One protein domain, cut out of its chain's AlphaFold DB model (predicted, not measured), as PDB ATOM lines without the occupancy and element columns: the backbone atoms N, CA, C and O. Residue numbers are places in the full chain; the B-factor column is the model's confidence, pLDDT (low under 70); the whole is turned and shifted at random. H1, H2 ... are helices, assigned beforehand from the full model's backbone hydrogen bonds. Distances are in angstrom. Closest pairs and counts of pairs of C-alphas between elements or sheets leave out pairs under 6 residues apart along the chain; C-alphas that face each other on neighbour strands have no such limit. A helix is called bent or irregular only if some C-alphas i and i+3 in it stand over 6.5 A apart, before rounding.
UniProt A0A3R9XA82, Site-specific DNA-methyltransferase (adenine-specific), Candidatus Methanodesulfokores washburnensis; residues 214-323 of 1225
ATOM      1  N   ASP A 214      18.507  38.965  -6.151       90.62
ATOM      2  CA  ASP A 214      17.104  39.248  -5.841       90.62
ATOM      3  C   ASP A 214      16.570  40.479  -6.580       90.62
ATOM      4  O   ASP A 214      15.382  40.529  -6.888       90.62
ATOM      5  N   ALA A 215      17.412  41.480  -6.858       93.06
ATOM      6  CA  ALA A 215      16.994  42.706  -7.535       93.06
ATOM      7  C   ALA A 215      16.629  42.422  -8.998       93.06
ATOM      8  O   ALA A 215      15.539  42.783  -9.453       93.06
ATOM      9  N   VAL A 216      17.502  41.697  -9.705       94.38
ATOM     10  CA  VAL A 216      17.280  41.214 -11.074       94.38
ATOM     11  C   VAL A 216      16.048  40.309 -11.105       94.38
ATOM     12  O   VAL A 216      15.114  40.575 -11.864       94.38
ATOM     13  N   LYS A 217      15.974  39.306 -10.221       93.94
ATOM     14  CA  LYS A 217      14.823  38.393 -10.111       93.94
ATOM     15  C   LYS A 217      13.506  39.136  -9.846       93.94
ATOM     16  O   LYS A 217      12.512  38.886 -10.529       93.94
ATOM     17  N   ALA A 218      13.483  40.074  -8.899       91.94
ATOM     18  CA  ALA A 218      12.290  40.852  -8.579       91.94
ATOM     19  C   ALA A 218      11.855  41.744  -9.749       91.94
ATOM     20  O   ALA A 218      10.655  41.838 -10.018       91.94
ATOM     21  N   LYS A 219      12.796  42.366 -10.472       93.06
ATOM     22  CA  LYS A 219      12.479  43.228 -11.620       93.06
ATOM     23  C   LYS A 219      12.005  42.418 -12.830       93.06
ATOM     24  O   LYS A 219      11.031  42.827 -13.456       93.06
ATOM     25  N   ILE A 220      12.590  41.243 -13.092       93.38
ATOM     26  CA  ILE A 220      12.120  40.280 -14.109       93.38
ATOM     27  C   ILE A 220      10.658  39.878 -13.861       93.38
ATOM     28  O   ILE A 220       9.865  39.864 -14.797       93.38
ATOM     29  N   LEU A 221      10.286  39.572 -12.613       91.38
ATOM     30  CA  LEU A 221       8.944  39.073 -12.278       91.38
ATOM     31  C   LEU A 221       7.877  40.172 -12.116       91.38
ATOM     32  O   LEU A 221       6.680  39.880 -12.154       91.38
ATOM     33  N   ASN A 222       8.277  41.436 -11.940       92.00
ATOM     34  CA  ASN A 222       7.341  42.531 -11.662       92.00
ATOM     35  C   ASN A 222       7.267  43.628 -12.729       92.00
ATOM     36  O   ASN A 222       6.237  44.298 -12.788       92.00
ATOM     37  N   ASN A 223       8.283  43.800 -13.581       93.62
ATOM     38  CA  ASN A 223       8.311  44.850 -14.600       93.62
ATOM     39  C   ASN A 223       8.227  44.255 -16.031       93.62
ATOM     40  O   ASN A 223       9.210  43.680 -16.508       93.62
ATOM     41  N   PRO A 224       7.091  44.420 -16.747       92.00
ATOM     42  CA  PRO A 224       6.889  43.835 -18.078       92.00
ATOM     43  C   PRO A 224       7.801  44.433 -19.155       92.00
ATOM     44  O   PRO A 224       8.166  43.743 -20.107       92.00
ATOM     45  N   GLU A 225       8.182  45.705 -19.029       92.62
ATOM     46  CA  GLU A 225       9.057  46.376 -19.992       92.62
ATOM     47  C   GLU A 225      10.502  45.884 -19.849       92.62
ATOM     48  O   GLU A 225      11.147  45.548 -20.843       92.62
ATOM     49  N   TYR A 226      10.984  45.771 -18.609       92.75
ATOM     50  CA  TYR A 226      12.300  45.216 -18.295       92.75
ATOM     51  C   TYR A 226      12.408  43.754 -18.747       92.75
ATOM     52  O   TYR A 226      13.365  43.413 -19.439       92.75
ATOM     53  N   PHE A 227      11.391  42.928 -18.457       93.44
ATOM     54  CA  PHE A 227      11.287  41.559 -18.974       93.44
ATOM     55  C   PHE A 227      11.381  41.524 -20.505       93.44
ATOM     56  O   PHE A 227      12.198  40.789 -21.056       93.44
ATOM     57  N   SER A 228      10.582  42.344 -21.198       92.06
ATOM     58  CA  SER A 228      10.521  42.349 -22.665       92.06
ATOM     59  C   SER A 228      11.854  42.758 -23.300       92.06
ATOM     60  O   SER A 228      12.309  42.114 -24.245       92.06
ATOM     61  N   LYS A 229      12.513  43.794 -22.761       92.19
ATOM     62  CA  LYS A 229      13.836  44.243 -23.225       92.19
ATOM     63  C   LYS A 229      14.910  43.172 -22.997       92.19
ATOM     64  O   LYS A 229      15.647  42.863 -23.929       92.19
ATOM     65  N   LEU A 230      14.956  42.567 -21.806       92.69
ATOM     66  CA  LEU A 230      15.885  41.477 -21.490       92.69
ATOM     67  C   LEU A 230      15.681  40.263 -22.401       92.69
ATOM     68  O   LEU A 230      16.647  39.687 -22.896       92.69
ATOM     69  N   TYR A 231      14.425  39.878 -22.631       90.75
ATOM     70  CA  TYR A 231      14.062  38.733 -23.458       90.75
ATOM     71  C   TYR A 231      14.549  38.894 -24.907       90.75
ATOM     72  O   TYR A 231      15.148  37.971 -25.462       90.75
ATOM     73  N   GLU A 232      14.361  40.075 -25.503       90.81
ATOM     74  CA  GLU A 232      14.830  40.356 -26.863       90.81
ATOM     75  C   GLU A 232      16.359  40.529 -26.952       90.81
ATOM     76  O   GLU A 232      16.955  40.072 -27.927       90.81
ATOM     77  N   GLN A 233      17.026  41.108 -25.942       90.38
ATOM     78  CA  GLN A 233      18.499  41.153 -25.916       90.38
ATOM     79  C   GLN A 233      19.112  39.753 -25.803       90.38
ATOM     80  O   GLN A 233      20.018  39.414 -26.563       90.38
ATOM     81  N   ALA A 234      18.560  38.902 -24.935       87.88
ATOM     82  CA  ALA A 234      18.971  37.508 -24.833       87.88
ATOM     83  C   ALA A 234      18.823  36.783 -26.188       87.88
ATOM     84  O   ALA A 234      19.772  36.150 -26.651       87.88
ATOM     85  N   LYS A 235      17.696  36.953 -26.897       85.06
ATOM     86  CA  LYS A 235      17.512  36.370 -28.240       85.06
ATOM     87  C   LYS A 235      18.523  36.870 -29.273       85.06
ATOM     88  O   LYS A 235      19.000  36.063 -30.069       85.06
ATOM     89  N   LYS A 236      18.892  38.156 -29.253       83.94
ATOM     90  CA  LYS A 236      19.964  38.698 -30.114       83.94
ATOM     91  C   LYS A 236      21.327  38.068 -29.821       83.94
ATOM     92  O   LYS A 236      22.102  37.864 -30.746       83.94
ATOM     93  N   GLN A 237      21.596  37.720 -28.563       78.44
ATOM     94  CA  GLN A 237      22.819  37.039 -28.120       78.44
ATOM     95  C   GLN A 237      22.725  35.498 -28.202       78.44
ATOM     96  O   GLN A 237      23.488  34.794 -27.551       78.44
ATOM     97  N   GLY A 238      21.803  34.955 -29.009       75.44
ATOM     98  CA  GLY A 238      21.701  33.518 -29.306       75.44
ATOM     99  C   GLY A 238      20.824  32.702 -28.348       75.44
ATOM    100  O   GLY A 238      20.507  31.546 -28.640       75.44
ATOM    101  N   TYR A 239      20.352  33.288 -27.247       78.88
ATOM    102  CA  TYR A 239      19.472  32.625 -26.282       78.88
ATOM    103  C   TYR A 239      18.034  32.536 -26.835       78.88
ATOM    104  O   TYR A 239      17.203  33.415 -26.605       78.88
ATOM    105  N   LYS A 240      17.737  31.471 -27.598       75.00
ATOM    106  CA  LYS A 240      16.484  31.284 -28.369       75.00
ATOM    107  C   LYS A 240      15.190  31.519 -27.575       75.00
ATOM    108  O   LYS A 240      14.258  32.120 -28.106       75.00
ATOM    109  N   ALA A 241      15.132  31.074 -26.320       75.81
ATOM    110  CA  ALA A 241      13.987  31.240 -25.418       75.81
ATOM    111  C   ALA A 241      14.083  32.521 -24.558       75.81
ATOM    112  O   ALA A 241      13.488  32.606 -23.481       75.81
ATOM    113  N   GLY A 242      14.871  33.511 -24.991       85.94
ATOM    114  CA  GLY A 242      15.184  34.723 -24.235       85.94
ATOM    115  C   GLY A 242      15.794  34.397 -22.872       85.94
ATOM    116  O   GLY A 242      16.561  33.442 -22.750       85.94
ATOM    117  N   ILE A 243      15.419  35.130 -21.822       86.50
ATOM    118  CA  ILE A 243      15.906  34.881 -20.449       86.50
ATOM    119  C   ILE A 243      15.457  33.549 -19.828       86.50
ATOM    120  O   ILE A 243      15.960  33.176 -18.772       86.50
ATOM    121  N   LEU A 244      14.547  32.813 -20.477       84.00
ATOM    122  CA  LEU A 244      14.166  31.457 -20.072       84.00
ATOM    123  C   LEU A 244      15.099  30.380 -20.661       84.00
ATOM    124  O   LEU A 244      14.897  29.197 -20.401       84.00
ATOM    125  N   SER A 245      16.108  30.779 -21.447       74.50
ATOM    126  CA  SER A 245      17.103  29.890 -22.069       74.50
ATOM    127  C   SER A 245      18.092  29.282 -21.067       74.50
ATOM    128  O   SER A 245      18.233  29.803 -19.948       74.50
ATOM    129  N   PRO A 246      18.819  28.212 -21.454       65.31
ATOM    130  CA  PRO A 246      19.710  27.547 -20.529       65.31
ATOM    131  C   PRO A 246      20.875  28.434 -20.132       65.31
ATOM    132  O   PRO A 246      21.289  29.322 -20.875       65.31
ATOM    133  N   GLY A 247      21.390  28.211 -18.926       68.94
ATOM    134  CA  GLY A 247      22.434  29.050 -18.350       68.94
ATOM    135  C   GLY A 247      21.978  30.455 -17.937       68.94
ATOM    136  O   GLY A 247      22.732  31.105 -17.226       68.94
ATOM    137  N   LEU A 248      20.771  30.922 -18.296       79.69
ATOM    138  CA  LEU A 248      20.221  32.201 -17.815       79.69
ATOM    139  C   LEU A 248      19.260  32.024 -16.632       79.69
ATOM    140  O   LEU A 248      19.329  32.777 -15.661       79.69
ATOM    141  N   SER A 249      18.385  31.016 -16.688       82.81
ATOM    142  CA  SER A 249      17.408  30.723 -15.630       82.81
ATOM    143  C   SER A 249      17.372  29.241 -15.272       82.81
ATOM    144  O   SER A 249      17.704  28.383 -16.090       82.81
ATOM    145  N   SER A 250      16.987  28.940 -14.034       81.12
ATOM    146  CA  SER A 250      17.053  27.597 -13.453       81.12
ATOM    147  C   SER A 250      16.001  27.368 -12.373       81.12
ATOM    148  O   SER A 250      15.435  28.316 -11.821       81.12
ATOM    149  N   LEU A 251      15.750  26.096 -12.057       80.25
ATOM    150  CA  LEU A 251      14.890  25.684 -10.948       80.25
ATOM    151  C   LEU A 251      15.692  24.904  -9.908       80.25
ATOM    152  O   LEU A 251      16.504  24.044 -10.247       80.25
ATOM    153  N   CYS A 252      15.371  25.123  -8.632       76.38
ATOM    154  CA  CYS A 252      15.774  24.238  -7.538       76.38
ATOM    155  C   CYS A 252      17.305  24.084  -7.359       76.38
ATOM    156  O   CYS A 252      17.777  22.964  -7.135       76.38
ATOM    157  N   LEU A 253      18.077  25.184  -7.450       61.94
ATOM    158  CA  LEU A 253      19.557  25.170  -7.437       61.94
ATOM    159  C   LEU A 253      20.174  24.237  -6.385       61.94
ATOM    160  O   LEU A 253      21.056  23.452  -6.716       61.94
ATOM    161  N   HIS A 254      19.693  24.277  -5.143       65.75
ATOM    162  CA  HIS A 254      20.331  23.594  -4.005       65.75
ATOM    163  C   HIS A 254      19.630  22.287  -3.588       65.75
ATOM    164  O   HIS A 254      19.871  21.754  -2.508       65.75
ATOM    165  N   GLU A 255      18.729  21.762  -4.423       74.38
ATOM    166  CA  GLU A 255      17.887  20.612  -4.066       74.38
ATOM    167  C   GLU A 255      18.511  19.270  -4.480       74.38
ATOM    168  O   GLU A 255      19.074  19.139  -5.573       74.38
ATOM    169  N   GLU A 256      18.363  18.231  -3.644       73.12
ATOM    170  CA  GLU A 256      18.892  16.892  -3.942       73.12
ATOM    171  C   GLU A 256      18.345  16.341  -5.273       73.12
ATOM    172  O   GLU A 256      17.183  16.544  -5.639       73.12
ATOM    173  N   TRP A 257      19.143  15.510  -5.955       66.19
ATOM    174  CA  TRP A 257      18.772  14.868  -7.225       66.19
ATOM    175  C   TRP A 257      17.378  14.210  -7.205       66.19
ATOM    176  O   TRP A 257      16.667  14.256  -8.203       66.19
ATOM    177  N   SER A 258      16.940  13.621  -6.084       71.06
ATOM    178  CA  SER A 258      15.598  13.024  -5.970       71.06
ATOM    179  C   SER A 258      14.444  14.025  -5.952       71.06
ATOM    180  O   SER A 258      13.346  13.637  -6.357       71.06
ATOM    181  N   ILE A 259      14.681  15.249  -5.476       78.12
ATOM    182  CA  ILE A 259      13.719  16.355  -5.476       78.12
ATOM    183  C   ILE A 259      13.644  16.935  -6.880       78.12
ATOM    184  O   ILE A 259      12.559  16.928  -7.463       78.12
ATOM    185  N   ARG A 260      14.795  17.284  -7.474       75.00
ATOM    186  CA  ARG A 260      14.876  17.744  -8.871       75.00
ATOM    187  C   ARG A 260      14.098  16.813  -9.803       75.00
ATOM    188  O   ARG A 260      13.111  17.226 -10.397       75.00
ATOM    189  N   LYS A 261      14.424  15.518  -9.754       75.56
ATOM    190  CA  LYS A 261      13.807  14.402 -10.497       75.56
ATOM    191  C   LYS A 261      12.286  14.252 -10.352       75.56
ATOM    192  O   LYS A 261      11.640  13.731 -11.253       75.56
ATOM    193  N   ARG A 262      11.715  14.559  -9.181       79.94
ATOM    194  CA  ARG A 262      10.296  14.274  -8.866       79.94
ATOM    195  C   ARG A 262       9.405  15.507  -8.852       79.94
ATOM    196  O   ARG A 262       8.188  15.351  -8.889       79.94
ATOM    197  N   ILE A 263      10.006  16.686  -8.733       83.25
ATOM    198  CA  ILE A 263       9.303  17.943  -8.490       83.25
ATOM    199  C   ILE A 263       9.724  18.983  -9.517       83.25
ATOM    200  O   ILE A 263       8.854  19.548 -10.163       83.25
ATOM    201  N   CYS A 264      11.022  19.179  -9.737       81.81
ATOM    202  CA  CYS A 264      11.503  20.245 -10.613       81.81
ATOM    203  C   CYS A 264      11.418  19.870 -12.106       81.81
ATOM    204  O   CYS A 264      10.954  20.704 -12.871       81.81
ATOM    205  N   GLU A 265      11.725  18.621 -12.507       74.44
ATOM    206  CA  GLU A 265      11.481  18.146 -13.891       74.44
ATOM    207  C   GLU A 265       9.979  18.266 -14.262       74.44
ATOM    208  O   GLU A 265       9.659  18.913 -15.256       74.44
ATOM    209  N   PRO A 266       9.009  17.756 -13.458       80.62
ATOM    210  CA  PRO A 266       7.589  17.899 -13.800       80.62
ATOM    211  C   PRO A 266       7.046  19.326 -13.654       80.62
ATOM    212  O   PRO A 266       6.061  19.662 -14.305       80.62
ATOM    213  N   LEU A 267       7.645  20.154 -12.787       84.50
ATOM    214  CA  LEU A 267       7.281  21.564 -12.666       84.50
ATOM    215  C   LEU A 267       7.669  22.323 -13.933       84.50
ATOM    216  O   LEU A 267       6.839  23.038 -14.480       84.50
ATOM    217  N   ALA A 268       8.903  22.148 -14.404       77.62
ATOM    218  CA  ALA A 268       9.410  22.818 -15.590       77.62
ATOM    219  C   ALA A 268       8.577  22.481 -16.842       77.62
ATOM    220  O   ALA A 268       8.180  23.389 -17.567       77.62
ATOM    221  N   GLU A 269       8.192  21.212 -17.011       75.31
ATOM    222  CA  GLU A 269       7.315  20.755 -18.101       75.31
ATOM    223  C   GLU A 269       5.902  21.390 -18.053       75.31
ATOM    224  O   GLU A 269       5.310  21.721 -19.082       75.31
ATOM    225  N   GLU A 270       5.345  21.630 -16.859       81.94
ATOM    226  CA  GLU A 270       4.053  22.321 -16.713       81.94
ATOM    227  C   GLU A 270       4.186  23.851 -16.874       81.94
ATOM    228  O   GLU A 270       3.257  24.492 -17.374       81.94
ATOM    229  N   ILE A 271       5.338  24.443 -16.525       83.06
ATOM    230  CA  ILE A 271       5.669  25.840 -16.862       83.06
ATOM    231  C   ILE A 271       5.724  25.989 -18.388       83.06
ATOM    232  O   ILE A 271       5.009  26.827 -18.939       83.06
ATOM    233  N   LYS A 272       6.496  25.131 -19.069       73.12
ATOM    234  CA  LYS A 272       6.601  25.032 -20.533       73.12
ATOM    235  C   LYS A 272       5.263  25.039 -21.215       73.12
ATOM    236  O   LYS A 272       4.990  25.949 -21.989       73.12
ATOM    237  N   LYS A 273       4.419  24.065 -20.886       78.38
ATOM    238  CA  LYS A 273       3.118  23.867 -21.522       78.38
ATOM    239  C   LYS A 273       2.229  25.115 -21.484       78.38
ATOM    240  O   LYS A 273       1.376  25.295 -22.350       78.38
ATOM    241  N   ARG A 274       2.415  25.971 -20.475       82.69
ATOM    242  CA  ARG A 274       1.695  27.241 -20.313       82.69
ATOM    243  C   ARG A 274       2.343  28.396 -21.072       82.69
ATOM    244  O   ARG A 274       1.617  29.268 -21.536       82.69
ATOM    245  N   VAL A 275       3.670  28.417 -21.218       80.25
ATOM    246  CA  VAL A 275       4.393  29.492 -21.925       80.25
ATOM    247  C   VAL A 275       4.567  29.256 -23.428       80.25
ATOM    248  O   VAL A 275       4.653  30.222 -24.184       80.25
ATOM    249  N   SER A 276       4.560  28.002 -23.891       68.94
ATOM    250  CA  SER A 276       4.845  27.610 -25.282       68.94
ATOM    251  C   SER A 276       3.778  28.026 -26.310       68.94
ATOM    252  O   SER A 276       3.966  27.815 -27.506       68.94
ATOM    253  N   GLY A 277       2.669  28.633 -25.870       63.56
ATOM    254  CA  GLY A 277       1.651  29.248 -26.732       63.56
ATOM    255  C   GLY A 277       1.787  30.768 -26.923       63.56
ATOM    256  O   GLY A 277       0.995  31.347 -27.667       63.56
ATOM    257  N   SER A 278       2.739  31.421 -26.245       73.06
ATOM    258  CA  SER A 278       2.908  32.880 -26.291       73.06
ATOM    259  C   SER A 278       3.405  33.375 -27.655       73.06
ATOM    260  O   SER A 278       4.299  32.771 -28.248       73.06
ATOM    261  N   LYS A 279       2.875  34.507 -28.136       71.50
ATOM    262  CA  LYS A 279       3.310  35.162 -29.384       71.50
ATOM    263  C   LYS A 279       4.110  36.442 -29.143       71.50
ATOM    264  O   LYS A 279       4.650  37.000 -30.097       71.50
ATOM    265  N   SER A 280       4.212  36.905 -27.896       84.69
ATOM    266  CA  SER A 280       4.924  38.134 -27.532       84.69
ATOM    267  C   SER A 280       5.637  38.038 -26.171       84.69
ATOM    268  O   SER A 280       5.200  37.292 -25.287       84.69
ATOM    269  N   PRO A 281       6.715  38.815 -25.942       85.12
ATOM    270  CA  PRO A 281       7.355  38.905 -24.626       85.12
ATOM    271  C   PRO A 281       6.406  39.398 -23.520       85.12
ATOM    272  O   PRO A 281       6.540  38.994 -22.367       85.12
ATOM    273  N   GLN A 282       5.413  40.228 -23.860       85.94
ATOM    274  CA  GLN A 282       4.424  40.751 -22.915       85.94
ATOM    275  C   GLN A 282       3.434  39.670 -22.460       85.94
ATOM    276  O   GLN A 282       3.214  39.516 -21.259       85.94
ATOM    277  N   GLU A 283       2.875  38.879 -23.383       86.75
ATOM    278  CA  GLU A 283       2.053  37.703 -23.041       86.75
ATOM    279  C   GLU A 283       2.850  36.708 -22.185       86.75
ATOM    280  O   GLU A 283       2.349  36.210 -21.175       86.75
ATOM    281  N   LEU A 284       4.120  36.482 -22.543       87.69
ATOM    282  CA  LEU A 284       5.021  35.592 -21.814       87.69
ATOM    283  C   LEU A 284       5.258  36.063 -20.370       87.69
ATOM    284  O   LEU A 284       5.232  35.242 -19.454       87.69
ATOM    285  N   PHE A 285       5.437  37.370 -20.152       90.44
ATOM    286  CA  PHE A 285       5.551  37.956 -18.814       90.44
ATOM    287  C   PHE A 285       4.300  37.695 -17.963       90.44
ATOM    288  O   PHE A 285       4.423  37.256 -16.820       90.44
ATOM    289  N   PHE A 286       3.096  37.933 -18.499       88.94
ATOM    290  CA  PHE A 286       1.854  37.725 -17.743       88.94
ATOM    291  C   PHE A 286       1.622  36.247 -17.401       88.94
ATOM    292  O   PHE A 286       1.232  35.942 -16.273       88.94
ATOM    293  N   LEU A 287       1.927  35.336 -18.333       88.75
ATOM    294  CA  LEU A 287       1.890  33.890 -18.096       88.75
ATOM    295  C   LEU A 287       2.891  33.474 -17.012       88.75
ATOM    296  O   LEU A 287       2.514  32.798 -16.056       88.75
ATOM    297  N   LEU A 288       4.149  33.920 -17.110       87.88
ATOM    298  CA  LEU A 288       5.171  33.631 -16.104       87.88
ATOM    299  C   LEU A 288       4.773  34.184 -14.728       87.88
ATOM    300  O   LEU A 288       4.944  33.501 -13.720       87.88
ATOM    301  N   LYS A 289       4.182  35.381 -14.672       89.56
ATOM    302  CA  LYS A 289       3.714  35.991 -13.424       89.56
ATOM    303  C   LYS A 289       2.600  35.174 -12.755       89.56
ATOM    304  O   LYS A 289       2.742  34.864 -11.576       89.56
ATOM    305  N   ASP A 290       1.562  34.757 -13.491       89.38
ATOM    306  CA  ASP A 290       0.515  33.852 -12.967       89.38
ATOM    307  C   ASP A 290       1.107  32.532 -12.453       89.38
ATOM    308  O   ASP A 290       0.779  32.087 -11.355       89.38
ATOM    309  N   ILE A 291       2.015  31.930 -13.224       89.12
ATOM    310  CA  ILE A 291       2.700  30.683 -12.868       89.12
ATOM    311  C   ILE A 291       3.496  30.839 -11.567       89.12
ATOM    312  O   ILE A 291       3.384  30.004 -10.674       89.12
ATOM    313  N   THR A 292       4.298  31.898 -11.440       89.81
ATOM    314  CA  THR A 292       5.223  32.069 -10.304       89.81
ATOM    315  C   THR A 292       4.531  32.305  -8.960       89.81
ATOM    316  O   THR A 292       5.125  32.016  -7.917       89.81
ATOM    317  N   GLU A 293       3.273  32.752  -8.964       91.44
ATOM    318  CA  GLU A 293       2.467  32.935  -7.753       91.44
ATOM    319  C   GLU A 293       1.720  31.678  -7.280       91.44
ATOM    320  O   GLU A 293       1.168  31.703  -6.180       91.44
ATOM    321  N   LYS A 294       1.723  30.580  -8.043       91.12
ATOM    322  CA  LYS A 294       1.100  29.308  -7.632       91.12
ATOM    323  C   LYS A 294       2.000  28.501  -6.701       91.12
ATOM    324  O   LYS A 294       3.233  28.578  -6.784       91.12
ATOM    325  N   ASP A 295       1.379  27.679  -5.861       89.56
ATOM    326  CA  ASP A 295       2.086  26.675  -5.068       89.56
ATOM    327  C   ASP A 295       2.563  25.530  -5.975       89.56
ATOM    328  O   ASP A 295       1.862  25.099  -6.895       89.56
ATOM    329  N   ILE A 296       3.733  24.956  -5.688       88.25
ATOM    330  CA  ILE A 296       4.307  23.870  -6.502       88.25
ATOM    331  C   ILE A 296       3.375  22.649  -6.577       88.25
ATOM    332  O   ILE A 296       3.275  22.017  -7.632       88.25
ATOM    333  N   LYS A 297       2.622  22.350  -5.509       88.75
ATOM    334  CA  LYS A 297       1.579  21.309  -5.502       88.75
ATOM    335  C   LYS A 297       0.448  21.537  -6.511       88.75
ATOM    336  O   LYS A 297      -0.083  20.557  -7.028       88.75
ATOM    337  N   GLU A 298       0.102  22.772  -6.876       87.81
ATOM    338  CA  GLU A 298      -0.917  23.007  -7.912       87.81
ATOM    339  C   GLU A 298      -0.483  22.418  -9.259       87.81
ATOM    340  O   GLU A 298      -1.282  21.792  -9.954       87.81
ATOM    341  N   LEU A 299       0.798  22.550  -9.606       86.44
ATOM    342  CA  LEU A 299       1.336  22.103 -10.891       86.44
ATOM    343  C   LEU A 299       1.845  20.653 -10.834       86.44
ATOM    344  O   LEU A 299       1.517  19.839 -11.696       86.44
ATOM    345  N   VAL A 300       2.559  20.277  -9.772       87.56
ATOM    346  CA  VAL A 300       3.243  18.982  -9.658       87.56
ATOM    347  C   VAL A 300       2.359  17.926  -8.991       87.56
ATOM    348  O   VAL A 300       2.163  17.929  -7.776       87.56
ATOM    349  N   ARG A 301       1.912  16.926  -9.763       82.88
ATOM    350  CA  ARG A 301       1.075  15.819  -9.255       82.88
ATOM    351  C   ARG A 301       1.691  15.071  -8.061       82.88
ATOM    352  O   ARG A 301       0.987  14.792  -7.098       82.88
ATOM    353  N   TYR A 302       3.005  14.821  -8.080       83.12
ATOM    354  CA  TYR A 302       3.724  14.166  -6.972       83.12
ATOM    355  C   TYR A 302       3.583  14.914  -5.633       83.12
ATOM    356  O   TYR A 302       3.594  14.282  -4.583       83.12
ATOM    357  N   CYS A 303       3.424  16.240  -5.666       83.19
ATOM    358  CA  CYS A 303       3.214  17.061  -4.477       83.19
ATOM    359  C   CYS A 303       1.747  17.098  -4.008       83.19
ATOM    360  O   CYS A 303       1.504  17.478  -2.869       83.19
ATOM    361  N   ARG A 304       0.775  16.683  -4.839       81.25
ATOM    362  CA  ARG A 304      -0.639  16.517  -4.435       81.25
ATOM    363  C   ARG A 304      -0.920  15.148  -3.823       81.25
ATOM    364  O   ARG A 304      -1.749  15.037  -2.936       81.25
ATOM    365  N   GLU A 305      -0.247  14.111  -4.322       75.75
ATOM    366  CA  GLU A 305      -0.490  12.697  -3.976       75.75
ATOM    367  C   GLU A 305       0.312  12.220  -2.737       75.75
ATOM    368  O   GLU A 305       0.363  11.023  -2.457       75.75
ATOM    369  N   ALA A 306       0.995  13.117  -2.013       66.00
ATOM    370  CA  ALA A 306       1.922  12.780  -0.926       66.00
ATOM    371  C   ALA A 306       1.343  13.097   0.468       66.00
ATOM    372  O   ALA A 306       1.700  14.103   1.073       66.00
ATOM    373  N   GLU A 307       0.482  12.221   0.992       54.75
ATOM    374  CA  GLU A 307      -0.388  12.538   2.144       54.75
ATOM    375  C   GLU A 307       0.278  12.563   3.541       54.75
ATOM    376  O   GLU A 307      -0.286  13.173   4.441       54.75
ATOM    377  N   GLU A 308       1.472  11.979   3.756       51.53
ATOM    378  CA  GLU A 308       2.117  11.978   5.099       51.53
ATOM    379  C   GLU A 308       3.606  12.386   5.154       51.53
ATOM    380  O   GLU A 308       4.127  12.650   6.238       51.53
ATOM    381  N   LYS A 309       4.328  12.443   4.021       57.66
ATOM    382  CA  LYS A 309       5.750  12.870   3.952       57.66
ATOM    383  C   LYS A 309       6.084  13.576   2.629       57.66
ATOM    384  O   LYS A 309       6.941  13.114   1.868       57.66
ATOM    385  N   SER A 310       5.404  14.683   2.335       63.31
ATOM    386  CA  SER A 310       5.803  15.586   1.249       63.31
ATOM    387  C   SER A 310       7.187  16.208   1.542       63.31
ATOM    388  O   SER A 310       7.497  16.539   2.687       63.31
ATOM    389  N   PRO A 311       8.076  16.358   0.541       75.62
ATOM    390  CA  PRO A 311       9.263  17.200   0.683       75.62
ATOM    391  C   PRO A 311       8.853  18.670   0.855       75.62
ATOM    392  O   PRO A 311       7.973  19.131   0.134       75.62
ATOM    393  N   SER A 312       9.520  19.421   1.738       81.50
ATOM    394  CA  SER A 312       9.152  20.806   2.107       81.50
ATOM    395  C   SER A 312       9.064  21.792   0.935       81.50
ATOM    396  O   SER A 312       8.349  22.785   1.008       81.50
ATOM    397  N   ILE A 313       9.757  21.513  -0.169       84.69
ATOM    398  CA  ILE A 313       9.649  22.265  -1.423       84.69
ATOM    399  C   ILE A 313       8.242  22.207  -2.053       84.69
ATOM    400  O   ILE A 313       7.877  23.129  -2.767       84.69
ATOM    401  N   CYS A 314       7.431  21.172  -1.800       84.50
ATOM    402  CA  CYS A 314       6.085  21.037  -2.379       84.50
ATOM    403  C   CYS A 314       5.115  22.152  -1.951       84.50
ATOM    404  O   CYS A 314       4.164  22.442  -2.680       84.50
ATOM    405  N   ASP A 315       5.370  22.761  -0.791       85.25
ATOM    406  CA  ASP A 315       4.562  23.825  -0.193       85.25
ATOM    407  C   ASP A 315       5.142  25.231  -0.416       85.25
ATOM    408  O   ASP A 315       4.592  26.206   0.088       85.25
ATOM    409  N   LYS A 316       6.231  25.352  -1.188       89.50
ATOM    410  CA  LYS A 316       6.758  26.645  -1.650       89.50
ATOM    411  C   LYS A 316       6.002  27.136  -2.889       89.50
ATOM    412  O   LYS A 316       5.527  26.334  -3.701       89.50
ATOM    413  N   LYS A 317       5.986  28.455  -3.096       90.94
ATOM    414  CA  LYS A 317       5.577  29.059  -4.373       90.94
ATOM    415  C   LYS A 317       6.642  28.849  -5.445       90.94
ATOM    416  O   LYS A 317       7.842  28.805  -5.169       90.94
ATOM    417  N   ILE A 318       6.221  28.820  -6.705       89.19
ATOM    418  CA  ILE A 318       7.126  28.614  -7.849       89.19
ATOM    419  C   ILE A 318       8.185  29.729  -7.958       89.19
ATOM    420  O   ILE A 318       9.342  29.451  -8.275       89.19
ATOM    421  N   ARG A 319       7.846  30.973  -7.586       89.25
ATOM    422  CA  ARG A 319       8.807  32.092  -7.477       89.25
ATOM    423  C   ARG A 319       9.980  31.836  -6.521       89.25
ATOM    424  O   ARG A 319      11.018  32.477  -6.658       89.25
ATOM    425  N   GLU A 320       9.839  30.947  -5.538       87.25
ATOM    426  CA  GLU A 320      10.898  30.653  -4.562       87.25
ATOM    427  C   GLU A 320      11.936  29.675  -5.117       87.25
ATOM    428  O   GLU A 320      13.104  29.761  -4.757       87.25
ATOM    429  N   VAL A 321      11.525  28.777  -6.019       87.00
ATOM    430  CA  VAL A 321      12.413  27.778  -6.638       87.00
ATOM    431  C   VAL A 321      12.979  28.220  -7.985       87.00
ATOM    432  O   VAL A 321      14.011  27.691  -8.391       87.00
ATOM    433  N   LEU A 322      12.338  29.178  -8.663       88.19
ATOM    434  CA  LEU A 322      12.862  29.832  -9.865       88.19
ATOM    435  C   LEU A 322      14.004  30.785  -9.494       88.19
ATOM    436  O   LEU A 322      13.843  31.647  -8.627       88.19
ATOM    437  N   SER A 323      15.141  30.672 -10.171       87.56
ATOM    438  CA  SER A 323      16.283  31.570  -9.995       87.56
ATOM    439  C   SER A 323      16.880  31.998 -11.333       87.56
ATOM    440  O   SER A 323      16.896  31.247 -12.311       87.56
TER     441      SER A 323
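What this domain is: This is residues 214 to 323 of the 1225 residues of the protein "Site-specific DNA-methyltransferase (adenine-specific)" of Candidatus Methanodesulfokores washburnensis (UniProt A0A3R9XA82). An elongated body of helices has H1, H2 and H4 meeting at one end and the short helices H5, H6 and H7 clustered near H3 at the other. H3 and H4 make a splayed helical hairpin between the two ends, H8 packs by the end of H4 near the middle, and the long link of residues 237 to 256 leads from H2 to H3. The printed part has 110 residues, with eight named helices, H1 to H8 in order, and no named strand; its class is all helix. It is compact, with a radius of gyration of the C-alphas of 14.3 A, and spans 46 by 25 by 22 A.

Where its parts are: H1, residues 214 to 222, begins at C-alpha 214, (17.104, 39.248, -5.841), and is 11.8 A long. H2, residues 224 to 236, is 18.5 A long. H3, residues 257 to 275, is the longest at 25.2 A and begins at C-alpha 257, (18.772, 14.868, -7.225). It has a kink of 33 degrees near residue 264, and is neither bent nor irregular, but only just: C-alphas 262 and 265 are 6.5 A apart. H4, residues 281 to 292, is 16.0 A long. Four residues each make H5, 296 to 299, H6, 301 to 304, H7, 312 to 315, and H8, 318 to 321, which ends at C-alpha 321, (12.413, 27.778, -6.638).

How they stand to each other: H4 is the hub, touching H1, H2, H3 and H8. It touches H2 at a steep tilt of 66 degrees, opposite ways; the closest C-alphas, of Ser 228 and Pro 281, are 5.1 A apart. It touches H1 about perpendicular at 70.0 degrees, only just, with Leu 221 and Lys 289 closest, their C-alphas 6.2 A apart. H1 and H2 touch only at the corner. H3 and H4 are a helical hairpin at a steep tilt of 41 degrees, opposite ways; H3 touches H4 with residues 271 to 275 alone, the C-alphas of Val 275 and Leu 284 being closest at 6.1 A. H4 and H8 only just touch, with 3 pairs of C-alphas within 8 A, the closest those of Thr 292 and Arg 319 at 4.6 A. H5 touches H7, the C-alphas of Ile 296 and Cys 314 being closest at 5.3 A. H3 only just touches H5 and H6, with 3 pairs of C-alphas within 8 A each; the closest are Leu 267 and Leu 299 at 6.2 A, and Arg 262 and Tyr 302 at 6.8 A. H5 and H6 touch only at the corner. H1 and H3 are apart. In H1, H2 and H4 every O i to N i+4 pair is within hydrogen-bond range, in H3 12 of 15; H5 to H8 are too short for such a pair.

The domain as a whole: The two C-alphas farthest apart, of Lys 236 and Glu 308, are 47.7 A apart. The printed part has no cut. The link from H2 to H3 is long; its residues 250 to 251 pair antiparallel with residues 322 to 323. Mean pLDDT of the printed part is 82.4; it is under 70 at residues 246 to 247, 253 to 254, 257, 276 to 277 and 306 to 310.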